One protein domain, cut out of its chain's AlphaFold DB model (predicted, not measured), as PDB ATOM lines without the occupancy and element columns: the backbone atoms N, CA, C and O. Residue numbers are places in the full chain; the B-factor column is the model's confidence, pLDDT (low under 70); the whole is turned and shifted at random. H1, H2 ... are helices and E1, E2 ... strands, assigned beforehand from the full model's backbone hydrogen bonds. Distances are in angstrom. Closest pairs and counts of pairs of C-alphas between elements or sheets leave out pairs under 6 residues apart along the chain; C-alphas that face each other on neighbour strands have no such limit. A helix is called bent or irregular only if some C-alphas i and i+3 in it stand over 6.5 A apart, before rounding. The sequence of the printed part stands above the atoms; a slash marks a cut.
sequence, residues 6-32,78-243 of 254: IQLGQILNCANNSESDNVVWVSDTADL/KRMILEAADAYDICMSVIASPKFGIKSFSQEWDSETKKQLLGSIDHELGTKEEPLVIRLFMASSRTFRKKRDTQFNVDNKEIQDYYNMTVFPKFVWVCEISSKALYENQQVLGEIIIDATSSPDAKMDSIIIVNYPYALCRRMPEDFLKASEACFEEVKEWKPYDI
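What this domain is: This is residues 6 to 32 and 78 to 243 of the 254 residues of an uncharacterized protein of Faecalibacterium prausnitzii (UniProt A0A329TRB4). A curled, twisted sheet of seven strands wraps round helix H2. On the sheet's opposite face, the helical hairpin of H5 and H6 packs with H6 over E6 and E7, while the small helices H3 and H7 sit elsewhere on that face. The 193 printed residues, mixed in class, have eight named helices and seven named strands, in the order E1 E2 H1 H2 H3 H4 E3 H5 H6 E4 H7 E5 H8 E6 E7. The sheet runs E1, E2, E3, E4, E5, E6, E7 and is mixed, with E2 and E3 parallel. The whole is compact and rounded, with a radius of gyration of the C-alphas of 15.6 A and spans of 43 by 37 by 31 A.

Where its parts are: Find C-alpha 13 at (205.912, 103.127, 108.334), where E1, residues 13 to 17, begins. Next come E2, residues 20 to 28, 22.3 A; E3, 132 to 140, 24.6 A; E4, 171 to 178, 22.2 A; E5, 190 to 195, 17.0 A; E6, 207 to 212; and E7, 215 to 218, ending at (182.113, 94.194, 115.432). The helices are H1, 29 to 32; H2, 84 to 96, 18.2 A; H3, 102 to 106; H4, 111 to 118; H5, 141 to 155, 21.3 A, from (179.589, 97.474, 100.805); H6, 157 to 165; H7, 180 to 184; and H8, 200 to 206, irregular, with C-alphas 201 and 204 9.0 A apart.

How they stand to each other: Look first at antiparallel E3 and E4, with N 135 and O 176 at 3.0 A. E2 pairs staggered, antiparallel with E1 (N 15 and O 24, 2.8 A) and parallel with E3 (N 27 and O 132, 2.7 A). Antiparallel too are E4 and E5 (N 175 and O 192, 2.9 A), E5 and E6 (N 193 and O 209, 2.8 A), and the hairpin E6 and E7 (N 210 and O 217, 2.8 A). The sheet curls round H2; its C-alpha 96 is 5.1 A from that of Asn 16, their closest pair. H2 touches H8 at a steep tilt of 41 degrees, the same way, closest at the C-alphas of Ile 90 and Lys 203, 5.8 A. On the opposite face, H6 runs along the strands at a height of 10.3 A over the sheet. It touches H5 at a shallow tilt of 23 degrees, opposite ways, closest at the C-alphas of Phe 152 and Gln 160, 5.4 A. On that face too are H3, over none of the strands, and H7, only just over E4, with 3 of its C-alphas on it. H4, not on the sheet, touches H7; H1, H5 and H8 only graze the sheet. Every O i to N i+4 pair is within hydrogen-bond range in H2, H3, H4, H6 and H7; H5 has 9 of 11, H8 0 of 3 but 3 of 4 O i to N i+3 pairs, and H1 is too short for one.

The domain as a whole: The C-alphas of Lys 78 and Asp 122 are the two farthest apart, at 47.4 A. Residues 33 to 77 are cut out, and C-alphas 32 and 78 stand 29.5 A apart. The link from H4 to E3 is long; residues 219 to 243 hold no named element. Confidence is under 70 at residues 6 to 10, 18 to 21 and 221 to 228.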
ATOM      1  N   ILE A   6     209.335  92.809  94.961       58.12
ATOM      2  CA  ILE A   6     210.736  92.984  95.381       58.12
ATOM      3  C   ILE A   6     210.883  94.115  96.414       58.12
ATOM      4  O   ILE A   6     211.817  94.094  97.216       58.12
ATOM      5  N   GLN A   7     209.953  95.072  96.427       61.16
ATOM      6  CA  GLN A   7     210.021  96.257  97.282       61.16
ATOM      7  C   GLN A   7     209.244  96.114  98.609       61.16
ATOM      8  O   GLN A   7     209.348  96.980  99.480       61.16
ATOM      9  N   LEU A   8     208.506  95.012  98.821       66.31
ATOM     10  CA  LEU A   8     207.750  94.802 100.063       66.31
ATOM     11  C   LEU A   8     208.661  94.780 101.299       66.31
ATOM     12  O   LEU A   8     209.600  93.991 101.401       66.31
ATOM     13  N   GLY A   9     208.332  95.621 102.280       64.50
ATOM     14  CA  GLY A   9     209.103  95.775 103.511       64.50
ATOM     15  C   GLY A   9     210.384  96.609 103.381       64.50
ATOM     16  O   GLY A   9     211.149  96.647 104.341       64.50
ATOM     17  N   GLN A  10     210.631  97.260 102.236       68.69
ATOM     18  CA  GLN A  10     211.721  98.236 102.087       68.69
ATOM     19  C   GLN A  10     211.304  99.627 102.573       68.69
ATOM     20  O   GLN A  10     212.069 100.292 103.271       68.69
ATOM     21  N   ILE A  11     210.075 100.038 102.246       78.06
ATOM     22  CA  ILE A  11     209.436 101.239 102.786       78.06
ATOM     23  C   ILE A  11     208.605 100.809 103.988       78.06
ATOM     24  O   ILE A  11     207.702  99.970 103.874       78.06
ATOM     25  N   LEU A  12     208.981 101.332 105.155       83.19
ATOM     26  CA  LEU A  12     208.384 100.976 106.431       83.19
ATOM     27  C   LEU A  12     207.877 102.221 107.151       83.19
ATOM     28  O   LEU A  12     208.649 103.114 107.498       83.19
ATOM     29  N   ASN A  13     206.587 102.199 107.449       85.44
ATOM     30  CA  ASN A  13     205.912 103.127 108.334       85.44
ATOM     31  C   ASN A  13     205.857 102.528 109.746       85.44
ATOM     32  O   ASN A  13     205.887 101.306 109.929       85.44
ATOM     33  N   CYS A  14     205.781 103.381 110.765       86.00
ATOM     34  CA  CYS A  14     205.582 102.941 112.142       86.00
ATOM     35  C   CYS A  14     204.221 103.407 112.653       86.00
ATOM     36  O   CYS A  14     203.931 104.601 112.677       86.00
ATOM     37  N   ALA A  15     203.414 102.460 113.116       80.56
ATOM     38  CA  ALA A  15     202.245 102.740 113.924       80.56
ATOM     39  C   ALA A  15     202.666 102.667 115.397       80.56
ATOM     40  O   ALA A  15     203.189 101.648 115.861       80.56
ATOM     41  N   ASN A  16     202.483 103.765 116.122       80.75
ATOM     42  CA  ASN A  16     202.759 103.847 117.548       80.75
ATOM     43  C   ASN A  16     201.576 104.490 118.277       80.75
ATOM     44  O   ASN A  16     200.773 105.218 117.699       80.75
ATOM     45  N   ASN A  17     201.453 104.181 119.560       75.19
ATOM     46  CA  ASN A  17     200.501 104.833 120.443       75.19
ATOM     47  C   ASN A  17     201.306 105.593 121.497       75.19
ATOM     48  O   ASN A  17     202.144 105.001 122.164       75.19
ATOM     49  N   SER A  18     201.060 106.891 121.669       66.12
ATOM     50  CA  SER A  18     201.789 107.727 122.634       66.12
ATOM     51  C   SER A  18     201.698 107.238 124.085       66.12
ATOM     52  O   SER A  18     202.523 107.620 124.907       66.12
ATOM     53  N   GLU A  19     200.697 106.416 124.407       65.31
ATOM     54  CA  GLU A  19     200.460 105.872 125.748       65.31
ATOM     55  C   GLU A  19     201.100 104.489 125.973       65.31
ATOM     56  O   GLU A  19     201.067 103.975 127.091       65.31
ATOM     57  N   SER A  20     201.691 103.869 124.944       64.50
ATOM     58  CA  SER A  20     202.332 102.554 125.049       64.50
ATOM     59  C   SER A  20     203.593 102.464 124.193       64.50
ATOM     60  O   SER A  20     203.560 102.835 123.027       64.50
ATOM     61  N   ASP A  21     204.651 101.813 124.681       68.12
ATOM     62  CA  ASP A  21     205.862 101.518 123.885       68.12
ATOM     63  C   ASP A  21     205.627 100.482 122.756       68.12
ATOM     64  O   ASP A  21     206.570  99.937 122.178       68.12
ATOM     65  N   ASN A  22     204.365 100.174 122.428       75.00
ATOM     66  CA  ASN A  22     204.009  99.263 121.355       75.00
ATOM     67  C   ASN A  22     204.266  99.924 119.996       75.00
ATOM     68  O   ASN A  22     203.481 100.745 119.518       75.00
ATOM     69  N   VAL A  23     205.382  99.547 119.378       87.38
ATOM     70  CA  VAL A  23     205.721  99.914 118.004       87.38
ATOM     71  C   VAL A  23     205.368  98.752 117.083       87.38
ATOM     72  O   VAL A  23     205.832  97.623 117.282       87.38
ATOM     73  N   VAL A  24     204.570  99.054 116.061       92.50
ATOM     74  CA  VAL A  24     204.209  98.123 114.993       92.50
ATOM     75  C   VAL A  24     204.719  98.675 113.667       92.50
ATOM     76  O   VAL A  24     204.376  99.789 113.272       92.50
ATOM     77  N   TRP A  25     205.556  97.902 112.985       94.69
ATOM     78  CA  TRP A  25     206.067  98.247 111.663       94.69
ATOM     79  C   TRP A  25     205.096  97.790 110.583       94.69
ATOM     80  O   TRP A  25     204.573  96.674 110.626       94.69
ATOM     81  N   VAL A  26     204.866  98.668 109.616       94.88
ATOM     82  CA  VAL A  26     203.873  98.513 108.559       94.88
ATOM     83  C   VAL A  26     204.532  98.811 107.218       94.88
ATOM     84  O   VAL A  26     205.279  99.772 107.094       94.88
ATOM     85  N   SER A  27     204.255  97.998 106.209       95.19
ATOM     86  CA  SER A  27     204.581  98.256 104.811       95.19
ATOM     87  C   SER A  27     203.271  98.528 104.077       95.19
ATOM     88  O   SER A  27     202.442  97.623 103.930       95.19
ATOM     89  N   ASP A  28     203.056  99.782 103.674       94.38
ATOM     90  CA  ASP A  28     201.894 100.138 102.869       94.38
ATOM     91  C   ASP A  28     202.155  99.766 101.412       94.38
ATOM     92  O   ASP A  28     203.172 100.108 100.814       94.38
ATOM     93  N   THR A  29     201.223  99.029 100.829       92.31
ATOM     94  CA  THR A  29     201.311  98.642  99.423       92.31
ATOM     95  C   THR A  29     201.042  99.800  98.471       92.31
ATOM     96  O   THR A  29     201.382  99.679  97.297       92.31
ATOM     97  N   ALA A  30     200.463 100.906  98.949       88.75
ATOM     98  CA  ALA A  30     200.330 102.140  98.182       88.75
ATOM     99  C   ALA A  30     201.695 102.769  97.856       88.75
ATOM    100  O   ALA A  30     201.863 103.273  96.749       88.75
ATOM    101  N   ASP A  31     202.682 102.639  98.753       87.12
ATOM    102  CA  ASP A  31     204.051 103.146  98.555       87.12
ATOM    103  C   ASP A  31     204.798 102.409  97.425       87.12
ATOM    104  O   ASP A  31     205.852 102.841  96.973       87.12
ATOM    105  N   LEU A  32     204.247 101.282  96.963       84.12
ATOM    106  CA  LEU A  32     204.805 100.433  95.908       84.12
ATOM    107  C   LEU A  32     204.133 100.664  94.545       84.12
ATOM    108  O   LEU A  32     204.322  99.867  93.621       84.12
ATOM    109  N   LYS A  78     178.543 111.079  96.993       83.19
ATOM    110  CA  LYS A  78     177.665 111.941  97.802       83.19
ATOM    111  C   LYS A  78     177.405 111.338  99.194       83.19
ATOM    112  O   LYS A  78     176.908 110.215  99.282       83.19
ATOM    113  N   ARG A  79     177.604 112.144 100.249       83.38
ATOM    114  CA  ARG A  79     177.475 111.788 101.685       83.38
ATOM    115  C   ARG A  79     178.614 110.943 102.261       83.38
ATOM    116  O   ARG A  79     178.520 110.543 103.414       83.38
ATOM    117  N   MET A  80     179.653 110.665 101.484       88.50
ATOM    118  CA  MET A  80     180.923 110.232 102.048       88.50
ATOM    119  C   MET A  80     181.661 111.455 102.571       88.50
ATOM    120  O   MET A  80     181.650 112.496 101.914       88.50
ATOM    121  N   ILE A  81     182.222 111.322 103.766       87.81
ATOM    122  CA  ILE A  81     182.876 112.425 104.480       87.81
ATOM    123  C   ILE A  81     184.278 112.004 104.923       87.81
ATOM    124  O   ILE A  81     185.161 112.846 104.959       87.81
ATOM    125  N   LEU A  82     184.496 110.713 105.200       91.19
ATOM    126  CA  LEU A  82     185.792 110.221 105.647       91.19
ATOM    127  C   LEU A  82     186.766 110.080 104.471       91.19
ATOM    128  O   LEU A  82     186.542 109.264 103.565       91.19
ATOM    129  N   GLU A  83     187.840 110.861 104.506       92.00
ATOM    130  CA  GLU A  83     188.881 110.883 103.482       92.00
ATOM    131  C   GLU A  83     189.883 109.731 103.662       92.00
ATOM    132  O   GLU A  83     189.887 109.029 104.674       92.00
ATOM    133  N   ALA A  84     190.735 109.508 102.656       91.94
ATOM    134  CA  ALA A  84     191.708 108.414 102.677       91.94
ATOM    135  C   ALA A  84     192.738 108.568 103.807       91.94
ATOM    136  O   ALA A  84     193.053 107.586 104.473       91.94
ATOM    137  N   ALA A  85     193.220 109.796 104.037       91.75
ATOM    138  CA  ALA A  85     194.176 110.100 105.098       91.75
ATOM    139  C   ALA A  85     193.575 109.827 106.487       91.75
ATOM    140  O   ALA A  85     194.168 109.100 107.278       91.75
ATOM    141  N   ASP A  86     192.349 110.294 106.741       93.12
ATOM    142  CA  ASP A  86     191.661 110.037 108.011       93.12
ATOM    143  C   ASP A  86     191.421 108.536 108.236       93.12
ATOM    144  O   ASP A  86     191.618 108.016 109.334       93.12
ATOM    145  N   ALA A  87     191.006 107.811 107.190       94.56
ATOM    146  CA  ALA A  87     190.817 106.364 107.267       94.56
ATOM    147  C   ALA A  87     192.135 105.631 107.568       94.56
ATOM    148  O   ALA A  87     192.144 104.701 108.376       94.56
ATOM    149  N   TYR A  88     193.241 106.067 106.955       95.06
ATOM    150  CA  TYR A  88     194.579 105.546 107.227       95.06
ATOM    151  C   TYR A  88     194.976 105.763 108.690       95.06
ATOM    152  O   TYR A  88     195.341 104.802 109.369       95.06
ATOM    153  N   ASP A  89     194.818 106.981 109.207       93.19
ATOM    154  CA  ASP A  89     195.155 107.333 110.589       93.19
ATOM    155  C   ASP A  89     194.335 106.530 111.608       93.19
ATOM    156  O   ASP A  89     194.864 106.060 112.623       93.19
ATOM    157  N   ILE A  90     193.046 106.302 111.326       93.19
ATOM    158  CA  ILE A  90     192.191 105.436 112.149       93.19
ATOM    159  C   ILE A  90     192.719 103.997 112.123       93.19
ATOM    160  O   ILE A  90     192.884 103.394 113.185       93.19
ATOM    161  N   CYS A  91     193.038 103.444 110.949       95.06
ATOM    162  CA  CYS A  91     193.603 102.097 110.843       95.06
ATOM    163  C   CYS A  91     194.944 101.963 111.574       95.06
ATOM    164  O   CYS A  91     195.148 100.978 112.283       95.06
ATOM    165  N   MET A  92     195.840 102.945 111.453       93.81
ATOM    166  CA  MET A  92     197.117 102.948 112.172       93.81
ATOM    167  C   MET A  92     196.901 103.012 113.684       93.81
ATOM    168  O   MET A  92     197.561 102.290 114.430       93.81
ATOM    169  N   SER A  93     195.919 103.795 114.138       91.88
ATOM    170  CA  SER A  93     195.537 103.858 115.551       91.88
ATOM    171  C   SER A  93     195.023 102.509 116.069       91.88
ATOM    172  O   SER A  93     195.371 102.104 117.180       91.88
ATOM    173  N   VAL A  94     194.222 101.784 115.275       92.38
ATOM    174  CA  VAL A  94     193.759 100.417 115.596       92.38
ATOM    175  C   VAL A  94     194.933  99.455 115.690       92.38
ATOM    176  O   VAL A  94     195.051  98.734 116.677       92.38
ATOM    177  N   ILE A  95     195.821  99.476 114.697       94.00
ATOM    178  CA  ILE A  95     196.993  98.599 114.621       94.00
ATOM    179  C   ILE A  95     197.943  98.826 115.804       94.00
ATOM    180  O   ILE A  95     198.438  97.857 116.380       94.00
ATOM    181  N   ALA A  96     198.174 100.082 116.193       91.69
ATOM    182  CA  ALA A  96     199.030 100.436 117.325       91.69
ATOM    183  C   ALA A  96     198.379 100.178 118.695       91.69
ATOM    184  O   ALA A  96     199.074 100.116 119.713       91.69
ATOM    185  N   SER A  97     197.050 100.045 118.749       89.25
ATOM    186  CA  SER A  97     196.315  99.855 119.996       89.25
ATOM    187  C   SER A  97     196.758  98.575 120.715       89.25
ATOM    188  O   SER A  97     196.692  97.501 120.127       89.25
ATOM    189  N   PRO A  98     197.102  98.617 122.012       87.19
ATOM    190  CA  PRO A  98     197.357  97.390 122.772       87.19
ATOM    191  C   PRO A  98     196.139  96.452 122.835       87.19
ATOM    192  O   PRO A  98     196.299  95.236 122.901       87.19
ATOM    193  N   LYS A  99     194.924  97.024 122.800       87.25
ATOM    194  CA  LYS A  99     193.646  96.297 122.892       87.25
ATOM    195  C   LYS A  99     193.151  95.783 121.536       87.25
ATOM    196  O   LYS A  99     192.595  94.695 121.475       87.25
ATOM    197  N   PHE A 100     193.305  96.575 120.472       90.31
ATOM    198  CA  PHE A 100     192.770  96.257 119.137       90.31
ATOM    199  C   PHE A 100     193.840  95.898 118.103       90.31
ATOM    200  O   PHE A 100     193.506  95.538 116.975       90.31
ATOM    201  N   GLY A 101     195.115  96.012 118.454       92.19
ATOM    202  CA  GLY A 101     196.228  95.749 117.562       92.19
ATOM    203  C   GLY A 101     196.431  94.258 117.372       92.19
ATOM    204  O   GLY A 101     196.473  93.487 118.329       92.19
ATOM    205  N   ILE A 102     196.609  93.846 116.119       92.94
ATOM    206  CA  ILE A 102     196.754  92.434 115.762       92.94
ATOM    207  C   ILE A 102     197.963  91.756 116.416       92.94
ATOM    208  O   ILE A 102     197.954  90.547 116.648       92.94
ATOM    209  N   LYS A 103     198.997  92.534 116.754       91.00
ATOM    210  CA  LYS A 103     200.213  92.024 117.387       91.00
ATOM    211  C   LYS A 103     199.903  91.280 118.689       91.00
ATOM    212  O   LYS A 103     200.424  90.183 118.876       91.00
ATOM    213  N   SER A 104     199.004  91.812 119.521       88.69
ATOM    214  CA  SER A 104     198.583  91.185 120.782       88.69
ATOM    215  C   SER A 104     197.976  89.795 120.553       88.69
ATOM    216  O   SER A 104     198.329  88.850 121.244       88.69
ATOM    217  N   PHE A 105     197.151  89.641 119.514       91.00
ATOM    218  CA  PHE A 105     196.546  88.354 119.150       91.00
ATOM    219  C   PHE A 105     197.569  87.380 118.557       91.00
ATOM    220  O   PHE A 105     197.540  86.187 118.841       91.00
ATOM    221  N   SER A 106     198.526  87.886 117.772       90.69
ATOM    222  CA  SER A 106     199.554  87.044 117.143       90.69
ATOM    223  C   SER A 106     200.497  86.357 118.136       90.69
ATOM    224  O   SER A 106     201.118  85.338 117.817       90.69
ATOM    225  N   GLN A 107     200.599  86.893 119.354       88.00
ATOM    226  CA  GLN A 107     201.388  86.301 120.431       88.00
ATOM    227  C   GLN A 107     200.745  85.026 120.988       88.00
ATOM    228  O   GLN A 107     201.473  84.150 121.455       88.00
ATOM    229  N   GLU A 108     199.420  84.897 120.880       89.75
ATOM    230  CA  GLU A 108     198.642  83.751 121.364       89.75
ATOM    231  C   GLU A 108     198.575  82.597 120.350       89.75
ATOM    232  O   GLU A 108     198.171  81.489 120.700       89.75
ATOM    233  N   TRP A 109     199.001  82.819 119.102       92.50
ATOM    234  CA  TRP A 109     199.011  81.782 118.070       92.50
ATOM    235  C   TRP A 109     199.988  80.650 118.396       92.50
ATOM    236  O   TRP A 109     201.147  80.879 118.764       92.50
ATOM    237  N   ASP A 110     199.536  79.416 118.181       92.44
ATOM    238  CA  ASP A 110     200.375  78.229 118.297       92.44
ATOM    239  C   ASP A 110     201.454  78.169 117.194       92.44
ATOM    240  O   ASP A 110     201.457  78.932 116.223       92.44
ATOM    241  N   SER A 111     202.408  77.246 117.343       93.19
ATOM    242  CA  SER A 111     203.534  77.110 116.414       93.19
ATOM    243  C   SER A 111     203.120  76.728 114.989       93.19
ATOM    244  O   SER A 111     203.764  77.175 114.041       93.19
ATOM    245  N   GLU A 112     202.071  75.922 114.814       92.81
ATOM    246  CA  GLU A 112     201.581  75.541 113.487       92.81
ATOM    247  C   GLU A 112     200.947  76.753 112.799       92.81
ATOM    248  O   GLU A 112     201.299  77.071 111.663       92.81
ATOM    249  N   THR A 113     200.124  77.505 113.531       92.38
ATOM    250  CA  THR A 113     199.519  78.756 113.067       92.38
ATOM    251  C   THR A 113     200.589  79.779 112.675       92.38
ATOM    252  O   THR A 113     200.543  80.331 111.575       92.38
ATOM    253  N   LYS A 114     201.613  80.009 113.509       92.88
ATOM    254  CA  LYS A 114     202.709  80.938 113.167       92.88
ATOM    255  C   LYS A 114     203.450  80.510 111.908       92.88
ATOM    256  O   LYS A 114     203.671  81.326 111.017       92.88
ATOM    257  N   LYS A 115     203.776  79.224 111.785       92.50
ATOM    258  CA  LYS A 115     204.430  78.694 110.588       92.50
ATOM    259  C   LYS A 115     203.559  78.862 109.341       92.50
ATOM    260  O   LYS A 115     204.080  79.242 108.296       92.50
ATOM    261  N   GLN A 116     202.255  78.615 109.446       92.44
ATOM    262  CA  GLN A 116     201.310  78.771 108.341       92.44
ATOM    263  C   GLN A 116     201.155  80.238 107.913       92.44
ATOM    264  O   GLN A 116     201.141  80.524 106.718       92.44
ATOM    265  N   LEU A 117     201.018  81.164 108.868       93.12
ATOM    266  CA  LEU A 117     200.680  82.562 108.584       93.12
ATOM    267  C   LEU A 117     201.901  83.452 108.352       93.12
ATOM    268  O   LEU A 117     201.808  84.406 107.585       93.12
ATOM    269  N   LEU A 118     203.037  83.156 108.983       92.75
ATOM    270  CA  LEU A 118     204.261  83.968 108.923       92.75
ATOM    271  C   LEU A 118     205.402  83.279 108.159       92.75
ATOM    272  O   LEU A 118     206.449  83.880 107.939       92.75
ATOM    273  N   GLY A 119     205.233  82.008 107.780       89.12
ATOM    274  CA  GLY A 119     206.257  81.194 107.115       89.12
ATOM    275  C   GLY A 119     207.314  80.602 108.057       89.12
ATOM    276  O   GLY A 119     208.035  79.685 107.665       89.12
ATOM    277  N   SER A 120     207.395  81.076 109.303       89.69
ATOM    278  CA  SER A 120     208.343  80.612 110.321       89.69
ATOM    279  C   SER A 120     207.751  80.723 111.726       89.69
ATOM    280  O   SER A 120     206.945  81.608 112.003       89.69
ATOM    281  N   ILE A 121     208.178  79.833 112.625       89.25
ATOM    282  CA  ILE A 121     207.795  79.856 114.047       89.25
ATOM    283  C   ILE A 121     208.485  80.978 114.830       89.25
ATOM    284  O   ILE A 121     207.964  81.410 115.856       89.25
ATOM    285  N   ASP A 122     209.637  81.441 114.336       88.44
ATOM    286  CA  ASP A 122     210.478  82.445 114.996       88.44
ATOM    287  C   ASP A 122     210.134  83.876 114.555       88.44
ATOM    288  O   ASP A 122     210.676  84.840 115.091       88.44
ATOM    289  N   HIS A 123     209.258  84.028 113.557       89.62
ATOM    290  CA  HIS A 123     208.826  85.340 113.090       89.62
ATOM    291  C   HIS A 123     207.777  85.927 114.035       89.62
ATOM    292  O   HIS A 123     206.850  85.245 114.477       89.62
ATOM    293  N   GLU A 124     207.903  87.225 114.301       91.31
ATOM    294  CA  GLU A 124     206.929  88.002 115.059       91.31
ATOM    295  C   GLU A 124     206.353  89.098 114.166       91.31
ATOM    296  O   GLU A 124     207.081  89.922 113.607       91.31
ATOM    297  N   LEU A 125     205.028  89.101 114.040       92.62
ATOM    298  CA  LEU A 125     204.299  90.019 113.181       92.62
ATOM    299  C   LEU A 125     204.383  91.465 113.707       92.62
ATOM    300  O   LEU A 125     204.218  91.727 114.899       92.62
ATOM    301  N   GLY A 126     204.599  92.424 112.805       91.19
ATOM    302  CA  GLY A 126     204.724  93.842 113.142       91.19
ATOM    303  C   GLY A 126     206.130  94.268 113.579       91.19
ATOM    304  O   GLY A 126     206.289  95.343 114.161       91.19
ATOM    305  N   THR A 127     207.145  93.443 113.319       92.25
ATOM    306  CA  THR A 127     208.571  93.778 113.488       92.25
ATOM    307  C   THR A 127     209.142  94.399 112.209       92.25
ATOM    308  O   THR A 127     208.468  94.440 111.185       92.25
ATOM    309  N   LYS A 128     210.382  94.909 112.228       90.62
ATOM    310  CA  LYS A 128     211.015  95.419 110.992       90.62
ATOM    311  C   LYS A 128     211.259  94.300 109.985       90.62
ATOM    312  O   LYS A 128     211.176  94.510 108.778       90.62
ATOM    313  N   GLU A 129     211.585  93.122 110.497       89.75
ATOM    314  CA  GLU A 129     211.877  91.921 109.733       89.75
ATOM    315  C   GLU A 129     210.586  91.346 109.134       89.75
ATOM    316  O   GLU A 129     210.553  91.048 107.938       89.75
ATOM    317  N   GLU A 130     209.504  91.304 109.918       91.69
ATOM    318  CA  GLU A 130     208.168  90.865 109.497       91.69
ATOM    319  C   GLU A 130     207.114  91.968 109.757       91.69
ATOM    320  O   GLU A 130     206.310  91.868 110.691       91.69
ATOM    321  N   PRO A 131     207.119  93.056 108.960       94.44
ATOM    322  CA  PRO A 131     206.155  94.143 109.078       94.44
ATOM    323  C   PRO A 131     204.765  93.686 108.633       94.44
ATOM    324  O   PRO A 131     204.620  92.780 107.812       94.44
ATOM    325  N   LEU A 132     203.732  94.370 109.121       95.88
ATOM    326  CA  LEU A 132     202.383  94.214 108.587       95.88
ATOM    327  C   LEU A 132     202.330  94.747 107.162       95.88
ATOM    328  O   LEU A 132     202.624  95.915 106.938       95.88
ATOM    329  N   VAL A 133     201.902  93.933 106.207       96.38
ATOM    330  CA  VAL A 133     201.612  94.408 104.854       96.38
ATOM    331  C   VAL A 133     200.158  94.848 104.808       96.38
ATOM    332  O   VAL A 133     199.268  94.027 105.046       96.38
ATOM    333  N   ILE A 134     199.906  96.119 104.495       97.31
ATOM    334  CA  ILE A 134     198.543  96.657 104.451       97.31
ATOM    335  C   ILE A 134     198.112  97.062 103.044       97.31
ATOM    336  O   ILE A 134     198.914  97.473 102.204       97.31
ATOM    337  N   ARG A 135     196.805  96.971 102.793       95.62
ATOM    338  CA  ARG A 135     196.145  97.580 101.633       95.62
ATOM    339  C   ARG A 135     194.946  98.369 102.129       95.62
ATOM    340  O   ARG A 135     193.963  97.766 102.560       95.62
ATOM    341  N   LEU A 136     194.998  99.692 102.017       96.12
ATOM    342  CA  LEU A 136     193.842 100.542 102.272       96.12
ATOM    343  C   LEU A 136     193.102 100.818 100.964       96.12
ATOM    344  O   LEU A 136     193.677 101.288  99.985       96.12
ATOM    345  N   PHE A 137     191.804 100.535 100.932       94.69
ATOM    346  CA  PHE A 137     190.963 100.872  99.791       94.69
ATOM    347  C   PHE A 137     189.523 101.125 100.209       94.69
ATOM    348  O   PHE A 137     189.034 100.659 101.235       94.69
ATOM    349  N   MET A 138     188.811 101.837  99.348       93.25
ATOM    350  CA  MET A 138     187.383 102.054  99.483       93.25
ATOM    351  C   MET A 138     186.620 101.081  98.597       93.25
ATOM    352  O   MET A 138     186.991 100.871  97.446       93.25
ATOM    353  N   ALA A 139     185.512 100.525  99.078       94.12
ATOM    354  CA  ALA A 139     184.629  99.700  98.262       94.12
ATOM    355  C   ALA A 139     183.157  99.991  98.562       94.12
ATOM    356  O   ALA A 139     182.789 100.409  99.661       94.12
ATOM    357  N   SER A 140     182.278  99.721  97.590       93.19
ATOM    358  CA  SER A 140     180.853  99.640  97.914       93.19
ATOM    359  C   SER A 140     180.607  98.405  98.777       93.19
ATOM    360  O   SER A 140     181.036  97.298  98.430       93.19
ATOM    361  N   SER A 141     179.858  98.565  99.863       94.00
ATOM    362  CA  SER A 141     179.589  97.474 100.805       94.00
ATOM    363  C   SER A 141     178.877  96.305 100.134       94.00
ATOM    364  O   SER A 141     179.075  95.153 100.500       94.00
ATOM    365  N   ARG A 142     178.078  96.570  99.092       92.62
ATOM    366  CA  ARG A 142     177.415  95.521  98.308       92.62
ATOM    367  C   ARG A 142     178.426  94.610  97.611       92.62
ATOM    368  O   ARG A 142     178.313  93.393  97.732       92.62
ATOM    369  N   THR A 143     179.373  95.182  96.867       93.81
ATOM    370  CA  THR A 143     180.375  94.396  96.128       93.81
ATOM    371  C   THR A 143     181.341  93.715  97.086       93.81
ATOM    372  O   THR A 143     181.640  92.536  96.905       93.81
ATOM    373  N   PHE A 144     181.770  94.435  98.124       95.56
ATOM    374  CA  PHE A 144     182.659  93.916  99.153       95.56
ATOM    375  C   PHE A 144     182.055  92.707  99.876       95.56
ATOM    376  O   PHE A 144     182.600  91.606  99.793       95.56
ATOM    377  N   ARG A 145     180.863  92.866 100.468       94.81
ATOM    378  CA  ARG A 145     180.192  91.772 101.183       94.81
ATOM    379  C   ARG A 145     179.893  90.589 100.283       94.81
ATOM    380  O   ARG A 145     180.100  89.470 100.705       94.81
ATOM    381  N   LYS A 146     179.462  90.802  99.033       93.94
ATOM    382  CA  LYS A 146     179.217  89.686  98.104       93.94
ATOM    383  C   LYS A 146     180.476  88.838  97.888       93.94
ATOM    384  O   LYS A 146     180.384  87.617  97.787       93.94
ATOM    385  N   LYS A 147     181.645  89.479  97.783       94.25
ATOM    386  CA  LYS A 147     182.922  88.771  97.629       94.25
ATOM    387  C   LYS A 147     183.306  88.024  98.903       94.25
ATOM    388  O   LYS A 147     183.594  86.836  98.800       94.25
ATOM    389  N   ARG A 148     183.222  88.674 100.068       95.19
ATOM    390  CA  ARG A 148     183.481  88.034 101.369       95.19
ATOM    391  C   ARG A 148     182.527  86.877 101.648       95.19
ATOM    392  O   ARG A 148     182.984  85.802 101.994       95.19
ATOM    393  N   ASP A 149     181.238  87.038 101.366       94.62
ATOM    394  CA  ASP A 149     180.219  85.988 101.489       94.62
ATOM    395  C   ASP A 149     180.575  84.741 100.666       94.62
ATOM    396  O   ASP A 149     180.528  83.621 101.165       94.62
ATOM    397  N   THR A 150     181.037  84.937  99.426       92.81
ATOM    398  CA  THR A 150     181.475  83.825  98.568       92.81
ATOM    399  C   THR A 150     182.735  83.141  99.109       92.81
ATOM    400  O   THR A 150     182.808  81.916  99.099       92.81
ATOM    401  N   GLN A 151     183.725  83.916  99.566       93.06
ATOM    402  CA  GLN A 151     184.994  83.391 100.087       93.06
ATOM    403  C   GLN A 151     184.804  82.653 101.418       93.06
ATOM    404  O   GLN A 151     185.337  81.565 101.615       93.06
ATOM    405  N   PHE A 152     184.019  83.228 102.327       95.19
ATOM    406  CA  PHE A 152     183.852  82.707 103.679       95.19
ATOM    407  C   PHE A 152     182.951  81.477 103.753       95.19
ATOM    408  O   PHE A 152     183.104  80.671 104.666       95.19
ATOM    409  N   ASN A 153     182.074  81.272 102.767       88.25
ATOM    410  CA  ASN A 153     181.196  80.105 102.724       88.25
ATOM    411  C   ASN A 153     181.938  78.759 102.620       88.25
ATOM    412  O   ASN A 153     181.315  77.719 102.814       88.25
ATOM    413  N   VAL A 154     183.230  78.764 102.278       84.25
ATOM    414  CA  VAL A 154     184.035  77.539 102.172       84.25
ATOM    415  C   VAL A 154     184.636  77.152 103.523       84.25
ATOM    416  O   VAL A 154     184.428  76.030 103.971       84.25
ATOM    417  N   ASP A 155     185.350  78.076 104.169       87.12
ATOM    418  CA  ASP A 155     186.256  77.758 105.283       87.12
ATOM    419  C   ASP A 155     186.132  78.694 106.503       87.12
ATOM    420  O   ASP A 155     186.875  78.538 107.464       87.12
ATOM    421  N   ASN A 156     185.224  79.678 106.470       95.56
ATOM    422  CA  ASN A 156     185.111  80.740 107.480       95.56
ATOM    423  C   ASN A 156     183.634  81.040 107.813       95.56
ATOM    424  O   ASN A 156     183.199  82.194 107.810       95.56
ATOM    425  N   LYS A 157     182.824  79.997 108.043       94.69
ATOM    426  CA  LYS A 157     181.358  80.127 108.112       94.69
ATOM    427  C   LYS A 157     180.877  81.025 109.258       94.69
ATOM    428  O   LYS A 157     179.986  81.841 109.054       94.69
ATOM    429  N   GLU A 158     181.512  80.929 110.422       95.19
ATOM    430  CA  GLU A 158     181.221  81.781 111.585       95.19
ATOM    431  C   GLU A 158     181.477  83.268 111.274       95.19
ATOM    432  O   GLU A 158     180.626  84.126 111.513       95.19
ATOM    433  N   ILE A 159     182.595  83.573 110.608       96.19
ATOM    434  CA  ILE A 159     182.928  84.927 110.135       96.19
ATOM    435  C   ILE A 159     181.898  85.414 109.109       96.19
ATOM    436  O   ILE A 159     181.471  86.570 109.150       96.19
ATOM    437  N   GLN A 160     181.463  84.540 108.197       96.00
ATOM    438  CA  GLN A 160     180.415  84.861 107.229       96.00
ATOM    439  C   GLN A 160     179.126  85.316 107.920       96.00
ATOM    440  O   GLN A 160     178.538  86.325 107.522       96.00
ATOM    441  N   ASP A 161     178.699  84.596 108.957       94.25
ATOM    442  CA  ASP A 161     177.489  84.918 109.707       94.25
ATOM    443  C   ASP A 161     177.631  86.272 110.413       94.25
ATOM    444  O   ASP A 161     176.729  87.113 110.327       94.25
ATOM    445  N   TYR A 162     178.800  86.556 110.996       93.88
ATOM    446  CA  TYR A 162     179.086  87.863 111.581       93.88
ATOM    447  C   TYR A 162     178.961  89.010 110.576       93.88
ATOM    448  O   TYR A 162     178.275  89.994 110.863       93.88
ATOM    449  N   TYR A 163     179.526  88.867 109.375       94.88
ATOM    450  CA  TYR A 163     179.430  89.883 108.319       94.88
ATOM    451  C   TYR A 163     177.995  90.071 107.817       94.88
ATOM    452  O   TYR A 163     177.600  91.188 107.479       94.88
ATOM    453  N   ASN A 164     177.211  88.993 107.766       92.19
ATOM    454  CA  ASN A 164     175.820  89.028 107.323       92.19
ATOM    455  C   ASN A 164     174.880  89.664 108.359       92.19
ATOM    456  O   ASN A 164     173.872  90.264 107.982       92.19
ATOM    457  N   MET A 165     175.220  89.571 109.646       90.31
ATOM    458  CA  MET A 165     174.473  90.187 110.745       90.31
ATOM    459  C   MET A 165     174.859  91.653 110.998       90.31
ATOM    460  O   MET A 165     174.067  92.402 111.568       90.31
ATOM    461  N   THR A 166     176.054  92.082 110.583       91.38
ATOM    462  CA  THR A 166     176.516  93.463 110.764       91.38
ATOM    463  C   THR A 166     175.914  94.409 109.721       91.38
ATOM    464  O   THR A 166     175.814  94.105 108.529       91.38
ATOM    465  N   VAL A 167     175.525  95.607 110.159       90.19
ATOM    466  CA  VAL A 167     175.006  96.660 109.274       90.19
ATOM    467  C   VAL A 167     176.166  97.447 108.668       90.19
ATOM    468  O   VAL A 167     177.017  97.967 109.382       90.19
ATOM    469  N   PHE A 168     176.161  97.583 107.339       91.56
ATOM    470  CA  PHE A 168     177.165  98.352 106.601       91.56
ATOM    471  C   PHE A 168     176.527  99.587 105.949       91.56
ATOM    472  O   PHE A 168     175.436  99.467 105.375       91.56
ATOM    473  N   PRO A 169     177.214 100.745 105.944       91.81
ATOM    474  CA  PRO A 169     176.851 101.891 105.109       91.81
ATOM    475  C   PRO A 169     176.971 101.537 103.620       91.81
ATOM    476  O   PRO A 169     177.327 100.420 103.250       91.81
ATOM    477  N   LYS A 170     176.699 102.482 102.712       91.94
ATOM    478  CA  LYS A 170     176.823 102.221 101.263       91.94
ATOM    479  C   LYS A 170     178.273 101.969 100.823       91.94
ATOM    480  O   LYS A 170     178.496 101.138  99.939       91.94
ATOM    481  N   PHE A 171     179.219 102.684 101.422       93.56
ATOM    482  CA  PHE A 171     180.648 102.588 101.148       93.56
ATOM    483  C   PHE A 171     181.412 102.426 102.450       93.56
ATOM    484  O   PHE A 171     181.049 103.036 103.454       93.56
ATOM    485  N   VAL A 172     182.469 101.630 102.399       95.38
ATOM    486  CA  VAL A 172     183.373 101.392 103.518       95.38
ATOM    487  C   VAL A 172     184.811 101.585 103.079       95.38
ATOM    488  O   VAL A 172     185.155 101.314 101.923       95.38
ATOM    489  N   TRP A 173     185.629 102.032 104.021       96.56
ATOM    490  CA  TRP A 173     187.072 101.878 103.951       96.56
ATOM    491  C   TRP A 173     187.438 100.514 104.522       96.56
ATOM    492  O   TRP A 173     186.881 100.090 105.534       96.56
ATOM    493  N   VAL A 174     188.337  99.814 103.847       97.81
ATOM    494  CA  VAL A 174     188.837  98.506 104.258       97.81
ATOM    495  C   VAL A 174     190.352  98.580 104.259       97.81
ATOM    496  O   VAL A 174     190.956  98.886 103.233       97.81
ATOM    497  N   CYS A 175     190.946  98.300 105.411       98.19
ATOM    498  CA  CYS A 175     192.369  98.037 105.538       98.19
ATOM    499  C   CYS A 175     192.552  96.529 105.655       98.19
ATOM    500  O   CYS A 175     192.276  95.946 106.702       98.19
ATOM    501  N   GLU A 176     192.958  95.891 104.560       98.12
ATOM    502  CA  GLU A 176     193.393  94.496 104.584       98.12
ATOM    503  C   GLU A 176     194.784  94.414 105.208       98.12
ATOM    504  O   GLU A 176     195.653  95.226 104.899       98.12
ATOM    505  N   ILE A 177     195.000  93.396 106.036       98.06
ATOM    506  CA  ILE A 177     196.251  93.131 106.739       98.06
ATOM    507  C   ILE A 177     196.752  91.750 106.322       98.06
ATOM    508  O   ILE A 177     196.003  90.770 106.294       98.06
ATOM    509  N   SER A 178     198.033  91.673 105.982       97.12
ATOM    510  CA  SER A 178     198.735  90.458 105.567       97.12
ATOM    511  C   SER A 178     200.108  90.374 106.235       97.12
ATOM    512  O   SER A 178     200.677  91.383 106.647       97.12
ATOM    513  N   SER A 179     200.658  89.166 106.311       95.56
ATOM    514  CA  SER A 179     202.106  88.959 106.432       95.56
ATOM    515  C   SER A 179     202.747  89.049 105.046       95.56
ATOM    516  O   SER A 179     202.038  89.009 104.032       95.56
ATOM    517  N   LYS A 180     204.082  89.097 104.971       93.12
ATOM    518  CA  LYS A 180     204.782  89.021 103.677       93.12
ATOM    519  C   LYS A 180     204.428  87.730 102.937       93.12
ATOM    520  O   LYS A 180     204.013  87.774 101.779       93.12
ATOM    521  N   ALA A 181     204.490  86.597 103.641       93.06
ATOM    522  CA  ALA A 181     204.210  85.274 103.085       93.06
ATOM    523  C   ALA A 181     202.785  85.152 102.511       93.06
ATOM    524  O   ALA A 181     202.591  84.620 101.417       93.06
ATOM    525  N   LEU A 182     201.770  85.664 103.215       95.56
ATOM    526  CA  LEU A 182     200.388  85.618 102.725       95.56
ATOM    527  C   LEU A 182     200.161  86.595 101.573       95.56
ATOM    528  O   LEU A 182     199.516  86.236 100.586       95.56
ATOM    529  N   TYR A 183     200.744  87.791 101.646       94.38
ATOM    530  CA  TYR A 183     200.614  88.778 100.583       94.38
ATOM    531  C   TYR A 183     201.188  88.277  99.251       94.38
ATOM    532  O   TYR A 183     200.578  88.439  98.186       94.38
ATOM    533  N   GLU A 184     202.341  87.605  99.294       91.25
ATOM    534  CA  GLU A 184     202.941  86.970  98.120       91.25
ATOM    535  C   GLU A 184     202.000  85.954  97.463       91.25
ATOM    536  O   GLU A 184     201.957  85.877  96.228       91.25
ATOM    537  N   ASN A 185     201.192  85.271  98.276       93.50
ATOM    538  CA  ASN A 185     200.161  84.320  97.866       93.50
ATOM    539  C   ASN A 185     198.799  84.966  97.566       93.50
ATOM    540  O   ASN A 185     197.848  84.254  97.261       93.50
ATOM    541  N   GLN A 186     198.700  86.302  97.581       94.56
ATOM    542  CA  GLN A 186     197.456  87.052  97.351       94.56
ATOM    543  C   GLN A 186     196.374  86.777  98.402       94.56
ATOM    544  O   GLN A 186     195.179  86.874  98.112       94.56
ATOM    545  N   GLN A 187     196.800  86.472  99.623       95.94
ATOM    546  CA  GLN A 187     195.939  86.185 100.757       95.94
ATOM    547  C   GLN A 187     196.096  87.248 101.839       95.94
ATOM    548  O   GLN A 187     197.133  87.897 101.949       95.94
ATOM    549  N   VAL A 188     195.054  87.385 102.646       96.06
ATOM    550  CA  VAL A 188     195.000  88.265 103.809       96.06
ATOM    551  C   VAL A 188     194.781  87.437 105.066       96.06
ATOM    552  O   VAL A 188     194.139  86.382 105.030       96.06
ATOM    553  N   LEU A 189     195.323  87.925 106.181       95.81
ATOM    554  CA  LEU A 189     195.092  87.345 107.507       95.81
ATOM    555  C   LEU A 189     194.034  88.101 108.310       95.81
ATOM    556  O   LEU A 189     193.546  87.603 109.315       95.81
ATOM    557  N   GLY A 190     193.663  89.304 107.890       96.75
ATOM    558  CA  GLY A 190     192.698  90.094 108.627       96.75
ATOM    559  C   GLY A 190     192.318  91.363 107.900       96.75
ATOM    560  O   GLY A 190     192.916  91.721 106.885       96.75
ATOM    561  N   GLU A 191     191.315  92.048 108.428       98.00
ATOM    562  CA  GLU A 191     190.884  93.333 107.904       98.00
ATOM    563  C   GLU A 191     190.213  94.204 108.966       98.00
ATOM    564  O   GLU A 191     189.539  93.713 109.873       98.00
ATOM    565  N   ILE A 192     190.389  95.514 108.822       97.69
ATOM    566  CA  ILE A 192     189.692  96.547 109.589       97.69
ATOM    567  C   ILE A 192     188.733  97.242 108.631       97.69
ATOM    568  O   ILE A 192     189.144  97.721 107.572       97.69
ATOM    569  N   ILE A 193     187.457  97.305 108.995       97.00
ATOM    570  CA  ILE A 193     186.405  97.904 108.178       97.00
ATOM    571  C   ILE A 193     185.860  99.135 108.885       97.00
ATOM    572  O   ILE A 193     185.414  99.049 110.027       97.00
ATOM    573  N   ILE A 194     185.849 100.259 108.176       94.75
ATOM    574  CA  ILE A 194     185.461 101.571 108.688       94.75
ATOM    575  C   ILE A 194     184.291 102.133 107.879       94.75
ATOM    576  O   ILE A 194     184.220 102.013 106.650       94.75
ATOM    577  N   ASP A 195     183.365 102.782 108.578       92.25
ATOM    578  CA  ASP A 195     182.243 103.494 107.987       92.25
ATOM    579  C   ASP A 195     182.703 104.785 107.298       92.25
ATOM    580  O   ASP A 195     183.007 105.786 107.949       92.25
ATOM    581  N   ALA A 196     182.681 104.796 105.963       91.56
ATOM    582  CA  ALA A 196     183.148 105.935 105.173       91.56
ATOM    583  C   ALA A 196     182.204 107.162 105.204       91.56
ATOM    584  O   ALA A 196     182.474 108.190 104.573       91.56
ATOM    585  N   THR A 197     181.070 107.062 105.907       87.62
ATOM    586  CA  THR A 197     180.140 108.176 106.155       87.62
ATOM    587  C   THR A 197     180.310 108.810 107.536       87.62
ATOM    588  O   THR A 197     179.659 109.814 107.823       87.62
ATOM    589  N   SER A 198     181.189 108.254 108.375       84.94
ATOM    590  CA  SER A 198     181.498 108.809 109.693       84.94
ATOM    591  C   SER A 198     182.282 110.117 109.594       84.94
ATOM    592  O   SER A 198     183.002 110.353 108.625       84.94
ATOM    593  N   SER A 199     182.147 110.958 110.623       82.19
ATOM    594  CA  SER A 199     183.036 112.108 110.805       82.19
ATOM    595  C   SER A 199     184.465 111.623 111.087       82.19
ATOM    596  O   SER A 199     184.603 110.648 111.832       82.19
ATOM    597  N   PRO A 200     185.512 112.315 110.602       77.06
ATOM    598  CA  PRO A 200     186.893 112.079 111.036       77.06
ATOM    599  C   PRO A 200     187.048 112.097 112.568       77.06
ATOM    600  O   PRO A 200     187.768 111.285 113.148       77.06
ATOM    601  N   ASP A 201     186.268 112.942 113.252       79.12
ATOM    602  CA  ASP A 201     186.273 113.059 114.716       79.12
ATOM    603  C   ASP A 201     185.758 111.811 115.447       79.12
ATOM    604  O   ASP A 201     186.009 111.656 116.643       79.12
ATOM    605  N   ALA A 202     185.044 110.914 114.756       76.75
ATOM    606  CA  ALA A 202     184.561 109.669 115.351       76.75
ATOM    607  C   ALA A 202     185.720 108.720 115.706       76.75
ATOM    608  O   ALA A 202     185.564 107.866 116.577       76.75
ATOM    609  N   LYS A 203     186.895 108.872 115.072       83.00
ATOM    610  CA  LYS A 203     188.087 108.045 115.313       83.00
ATOM    611  C   LYS A 203     187.734 106.550 115.323       83.00
ATOM    612  O   LYS A 203     187.182 106.037 114.353       83.00
ATOM    613  N   MET A 204     187.998 105.857 116.430       78.88
ATOM    614  CA  MET A 204     187.726 104.431 116.601       78.88
ATOM    615  C   MET A 204     186.227 104.081 116.565       78.88
ATOM    616  O   MET A 204     185.880 102.951 116.242       78.88
ATOM    617  N   ASP A 205     185.322 105.025 116.835       82.38
ATOM    618  CA  ASP A 205     183.869 104.781 116.798       82.38
ATOM    619  C   ASP A 205     183.346 104.592 115.356       82.38
ATOM    620  O   ASP A 205     182.223 104.133 115.132       82.38
ATOM    621  N   SER A 206     184.171 104.921 114.355       87.31
ATOM    622  CA  SER A 206     183.884 104.670 112.938       87.31
ATOM    623  C   SER A 206     184.080 103.203 112.523       87.31
ATOM    624  O   SER A 206     183.648 102.811 111.433       87.31
ATOM    625  N   ILE A 207     184.710 102.382 113.370       91.31
ATOM    626  CA  ILE A 207     184.996 100.973 113.092       91.31
ATOM    627  C   ILE A 207     183.692 100.170 113.076       91.31
ATOM    628  O   ILE A 207     182.855 100.258 113.973       91.31
ATOM    629  N   ILE A 208     183.531  99.357 112.036       92.75
ATOM    630  CA  ILE A 208     182.405  98.440 111.863       92.75
ATOM    631  C   ILE A 208     182.814  97.020 112.250       92.75
ATOM    632  O   ILE A 208     182.081  96.364 112.988       92.75
ATOM    633  N   ILE A 209     183.961  96.545 111.753       94.94
ATOM    634  CA  ILE A 209     184.519  95.216 112.046       94.94
ATOM    635  C   ILE A 209     186.043  95.312 112.154       94.94
ATOM    636  O   ILE A 209     186.680  95.995 111.354       94.94
ATOM    637  N   VAL A 210     186.616  94.571 113.097       96.56
ATOM    638  CA  VAL A 210     188.024  94.167 113.120       96.56
ATOM    639  C   VAL A 210     188.050  92.644 113.091       96.56
ATOM    640  O   VAL A 210     187.573  92.005 114.023       96.56
ATOM    641  N   ASN A 211     188.561  92.062 112.014       97.25
ATOM    642  CA  ASN A 211     188.608  90.618 111.812       97.25
ATOM    643  C   ASN A 211     190.064  90.158 111.751       97.25
ATOM    644  O   ASN A 211     190.771  90.509 110.807       97.25
ATOM    645  N   TYR A 212     190.491  89.370 112.732       96.94
ATOM    646  CA  TYR A 212     191.819  88.772 112.833       96.94
ATOM    647  C   TYR A 212     191.711  87.245 112.957       96.94
ATOM    648  O   TYR A 212     190.621  86.716 113.191       96.94
ATOM    649  N   PRO A 213     192.831  86.509 112.837       96.19
ATOM    650  CA  PRO A 213     192.832  85.077 113.083       96.19
ATOM    651  C   PRO A 213     192.291  84.752 114.476       96.19
ATOM    652  O   PRO A 213     192.830  85.226 115.476       96.19
ATOM    653  N   TYR A 214     191.217  83.957 114.508       95.31
ATOM    654  CA  TYR A 214     190.521  83.481 115.713       95.31
ATOM    655  C   TYR A 214     189.878  84.562 116.602       95.31
ATOM    656  O   TYR A 214     189.379  84.251 117.682       95.31
ATOM    657  N   ALA A 215     189.833  85.821 116.156       95.38
ATOM    658  CA  ALA A 215     189.282  86.924 116.937       95.38
ATOM    659  C   ALA A 215     188.563  87.937 116.041       95.38
ATOM    660  O   ALA A 215     189.155  88.501 115.118       95.38
ATOM    661  N   LEU A 216     187.295  88.220 116.340       95.69
ATOM    662  CA  LEU A 216     186.498  89.196 115.599       95.69
ATOM    663  C   LEU A 216     185.816  90.179 116.543       95.69
ATOM    664  O   LEU A 216     185.122  89.798 117.473       95.69
ATOM    665  N   CYS A 217     185.974  91.467 116.277       93.06
ATOM    666  CA  CYS A 217     185.230  92.530 116.933       93.06
ATOM    667  C   CYS A 217     184.302  93.184 115.912       93.06
ATOM    668  O   CYS A 217     184.692  93.400 114.763       93.06
ATOM    669  N   ARG A 218     183.075  93.520 116.306       90.75
ATOM    670  CA  ARG A 218     182.113  94.194 115.432       90.75
ATOM    671  C   ARG A 218     181.214  95.136 116.208       90.75
ATOM    672  O   ARG A 218     180.927  94.905 117.377       90.75
ATOM    673  N   ARG A 219     180.716  96.154 115.517       84.56
ATOM    674  CA  ARG A 219     179.653  97.028 116.012       84.56
ATOM    675  C   ARG A 219     178.303  96.326 115.865       84.56
ATOM    676  O   ARG A 219     177.922  95.983 114.738       84.56
ATOM    677  N   MET A 220     177.566  96.123 116.958       71.19
ATOM    678  CA  MET A 220     176.198  95.602 116.878       71.19
ATOM    679  C   MET A 220     175.216  96.707 116.459       71.19
ATOM    680  O   MET A 220     175.470  97.889 116.681       71.19
ATOM    681  N   PRO A 221     174.059  96.360 115.867       61.50
ATOM    682  CA  PRO A 221     173.029  97.342 115.510       61.50
ATOM    683  C   PRO A 221     172.479  98.131 116.708       61.50
ATOM    684  O   PRO A 221     171.972  99.236 116.537       61.50
ATOM    685  N   GLU A 222     172.551  97.537 117.899       60.56
ATOM    686  CA  GLU A 222     172.093  98.103 119.174       60.56
ATOM    687  C   GLU A 222     173.169  98.978 119.837       60.56
ATOM    688  O   GLU A 222     172.877  99.757 120.749       60.56
ATOM    689  N   ASP A 223     174.406  98.880 119.346       58.19
ATOM    690  CA  ASP A 223     175.556  99.544 119.922       58.19
ATOM    691  C   ASP A 223     175.627 100.989 119.430       58.19
ATOM    692  O   ASP A 223     176.107 101.299 118.341       58.19
ATOM    693  N   PHE A 224     175.236 101.902 120.314       53.25
ATOM    694  CA  PHE A 224     175.848 103.232 120.388       53.25
ATOM    695  C   PHE A 224     177.217 103.180 121.097       53.25
ATOM    696  O   PHE A 224     177.732 104.225 121.500       53.25
ATOM    697  N   LEU A 225     177.755 101.973 121.329       50.62
ATOM    698  CA  LEU A 225     178.941 101.747 122.143       50.62
ATOM    699  C   LEU A 225     180.134 102.481 121.543       50.62
ATOM    700  O   LEU A 225     180.410 102.408 120.344       50.62
ATOM    701  N   LYS A 226     180.857 103.166 122.421       62.41
ATOM    702  CA  LYS A 226     182.160 103.734 122.087       62.41
ATOM    703  C   LYS A 226     183.139 102.590 121.867       62.41
ATOM    704  O   LYS A 226     183.049 101.562 122.537       62.41
ATOM    705  N   ALA A 227     184.153 102.785 121.036       61.47
ATOM    706  CA  ALA A 227     185.202 101.791 120.819       61.47
ATOM    707  C   ALA A 227     185.878 101.313 122.121       61.47
ATOM    708  O   ALA A 227     186.385 100.197 122.197       61.47
ATOM    709  N   SER A 228     185.842 102.111 123.194       64.06
ATOM    710  CA  SER A 228     186.302 101.699 124.527       64.06
ATOM    711  C   SER A 228     185.574 100.468 125.083       64.06
ATOM    712  O   SER A 228     186.176  99.693 125.825       64.06
ATOM    713  N   GLU A 229     184.312 100.264 124.710       71.06
ATOM    714  CA  GLU A 229     183.425  99.208 125.214       71.06
ATOM    715  C   GLU A 229     183.391  97.976 124.300       71.06
ATOM    716  O   GLU A 229     182.883  96.932 124.700       71.06
ATOM    717  N   ALA A 230     183.976  98.064 123.103       78.06
ATOM    718  CA  ALA A 230     183.997  96.956 122.163       78.06
ATOM    719  C   ALA A 230     184.896  95.808 122.663       78.06
ATOM    720  O   ALA A 230     185.986  96.036 123.207       78.06
ATOM    721  N   CYS A 231     184.432  94.575 122.469       83.81
ATOM    722  CA  CYS A 231     185.109  93.340 122.860       83.81
ATOM    723  C   CYS A 231     185.273  92.431 121.641       83.81
ATOM    724  O   CYS A 231     184.475  92.489 120.706       83.81
ATOM    725  N   PHE A 232     186.313  91.599 121.656       91.88
ATOM    726  CA  PHE A 232     186.500  90.566 120.643       91.88
ATOM    727  C   PHE A 232     185.703  89.315 121.018       91.88
ATOM    728  O   PHE A 232     185.715  88.880 122.169       91.88
ATOM    729  N   GLU A 233     185.007  88.765 120.032       92.62
ATOM    730  CA  GLU A 233     184.408  87.438 120.037       92.62
ATOM    731  C   GLU A 233     185.471  86.427 119.562       92.62
ATOM    732  O   GLU A 233     186.207  86.693 118.606       92.62
ATOM    733  N   GLU A 234     185.570  85.281 120.238       94.12
ATOM    734  CA  GLU A 234     186.429  84.167 119.813       94.12
ATOM    735  C   GLU A 234     185.816  83.488 118.583       94.12
ATOM    736  O   GLU A 234     184.628  83.165 118.579       94.12
ATOM    737  N   VAL A 235     186.631  83.252 117.555       94.44
ATOM    738  CA  VAL A 235     186.238  82.544 116.331       94.44
ATOM    739  C   VAL A 235     186.912  81.179 116.324       94.44
ATOM    740  O   VAL A 235     188.133  81.090 116.419       94.44
ATOM    741  N   LYS A 236     186.135  80.105 116.175       91.62
ATOM    742  CA  LYS A 236     186.649  78.729 116.282       91.62
ATOM    743  C   LYS A 236     187.376  78.275 115.028       91.62
ATOM    744  O   LYS A 236     188.383  77.577 115.100       91.62
ATOM    745  N   GLU A 237     186.826  78.639 113.878       91.25
ATOM    746  CA  GLU A 237     187.343  78.253 112.572       91.25
ATOM    747  C   GLU A 237     187.745  79.502 111.801       91.25
ATOM    748  O   GLU A 237     186.913  80.351 111.477       91.25
ATOM    749  N   TRP A 238     189.040  79.598 111.513       94.88
ATOM    750  CA  TRP A 238     189.601  80.691 110.744       94.88
ATOM    751  C   TRP A 238     190.631  80.160 109.742       94.88
ATOM    752  O   TRP A 238     191.495  79.351 110.089       94.88
ATOM    753  N   LYS A 239     190.556  80.633 108.496       95.25
ATOM    754  CA  LYS A 239     191.561  80.420 107.447       95.25
ATOM    755  C   LYS A 239     191.859  81.715 106.689       95.25
ATOM    756  O   LYS A 239     190.940  82.518 106.497       95.25
ATOM    757  N   PRO A 240     193.087  81.874 106.154       95.88
ATOM    758  CA  PRO A 240     193.407  82.966 105.240       95.88
ATOM    759  C   PRO A 240     192.468  82.983 104.033       95.88
ATOM    760  O   PRO A 240     192.031  81.935 103.555       95.88
ATOM    761  N   TYR A 241     192.189  84.172 103.515       95.56
ATOM    762  CA  TYR A 241     191.266  84.379 102.399       95.56
ATOM    763  C   TYR A 241     191.867  85.328 101.364       95.56
ATOM    764  O   TYR A 241     192.802  86.061 101.667       95.56
ATOM    765  N   ASP A 242     191.374  85.303 100.124       95.44
ATOM    766  CA  ASP A 242     192.017  86.085  99.062       95.44
ATOM    767  C   ASP A 242     191.761  87.589  99.209       95.44
ATOM    768  O   ASP A 242     190.655  88.027  99.568       95.44
ATOM    769  N   ILE A 243     192.758  88.379  98.801       94.88
ATOM    770  CA  ILE A 243     192.654  89.837  98.709       94.88
ATOM    771  C   ILE A 243     191.439  90.268  97.877       94.88
ATOM    772  O   ILE A 243     191.054  89.658  96.870       94.88
TER     773      ILE A 243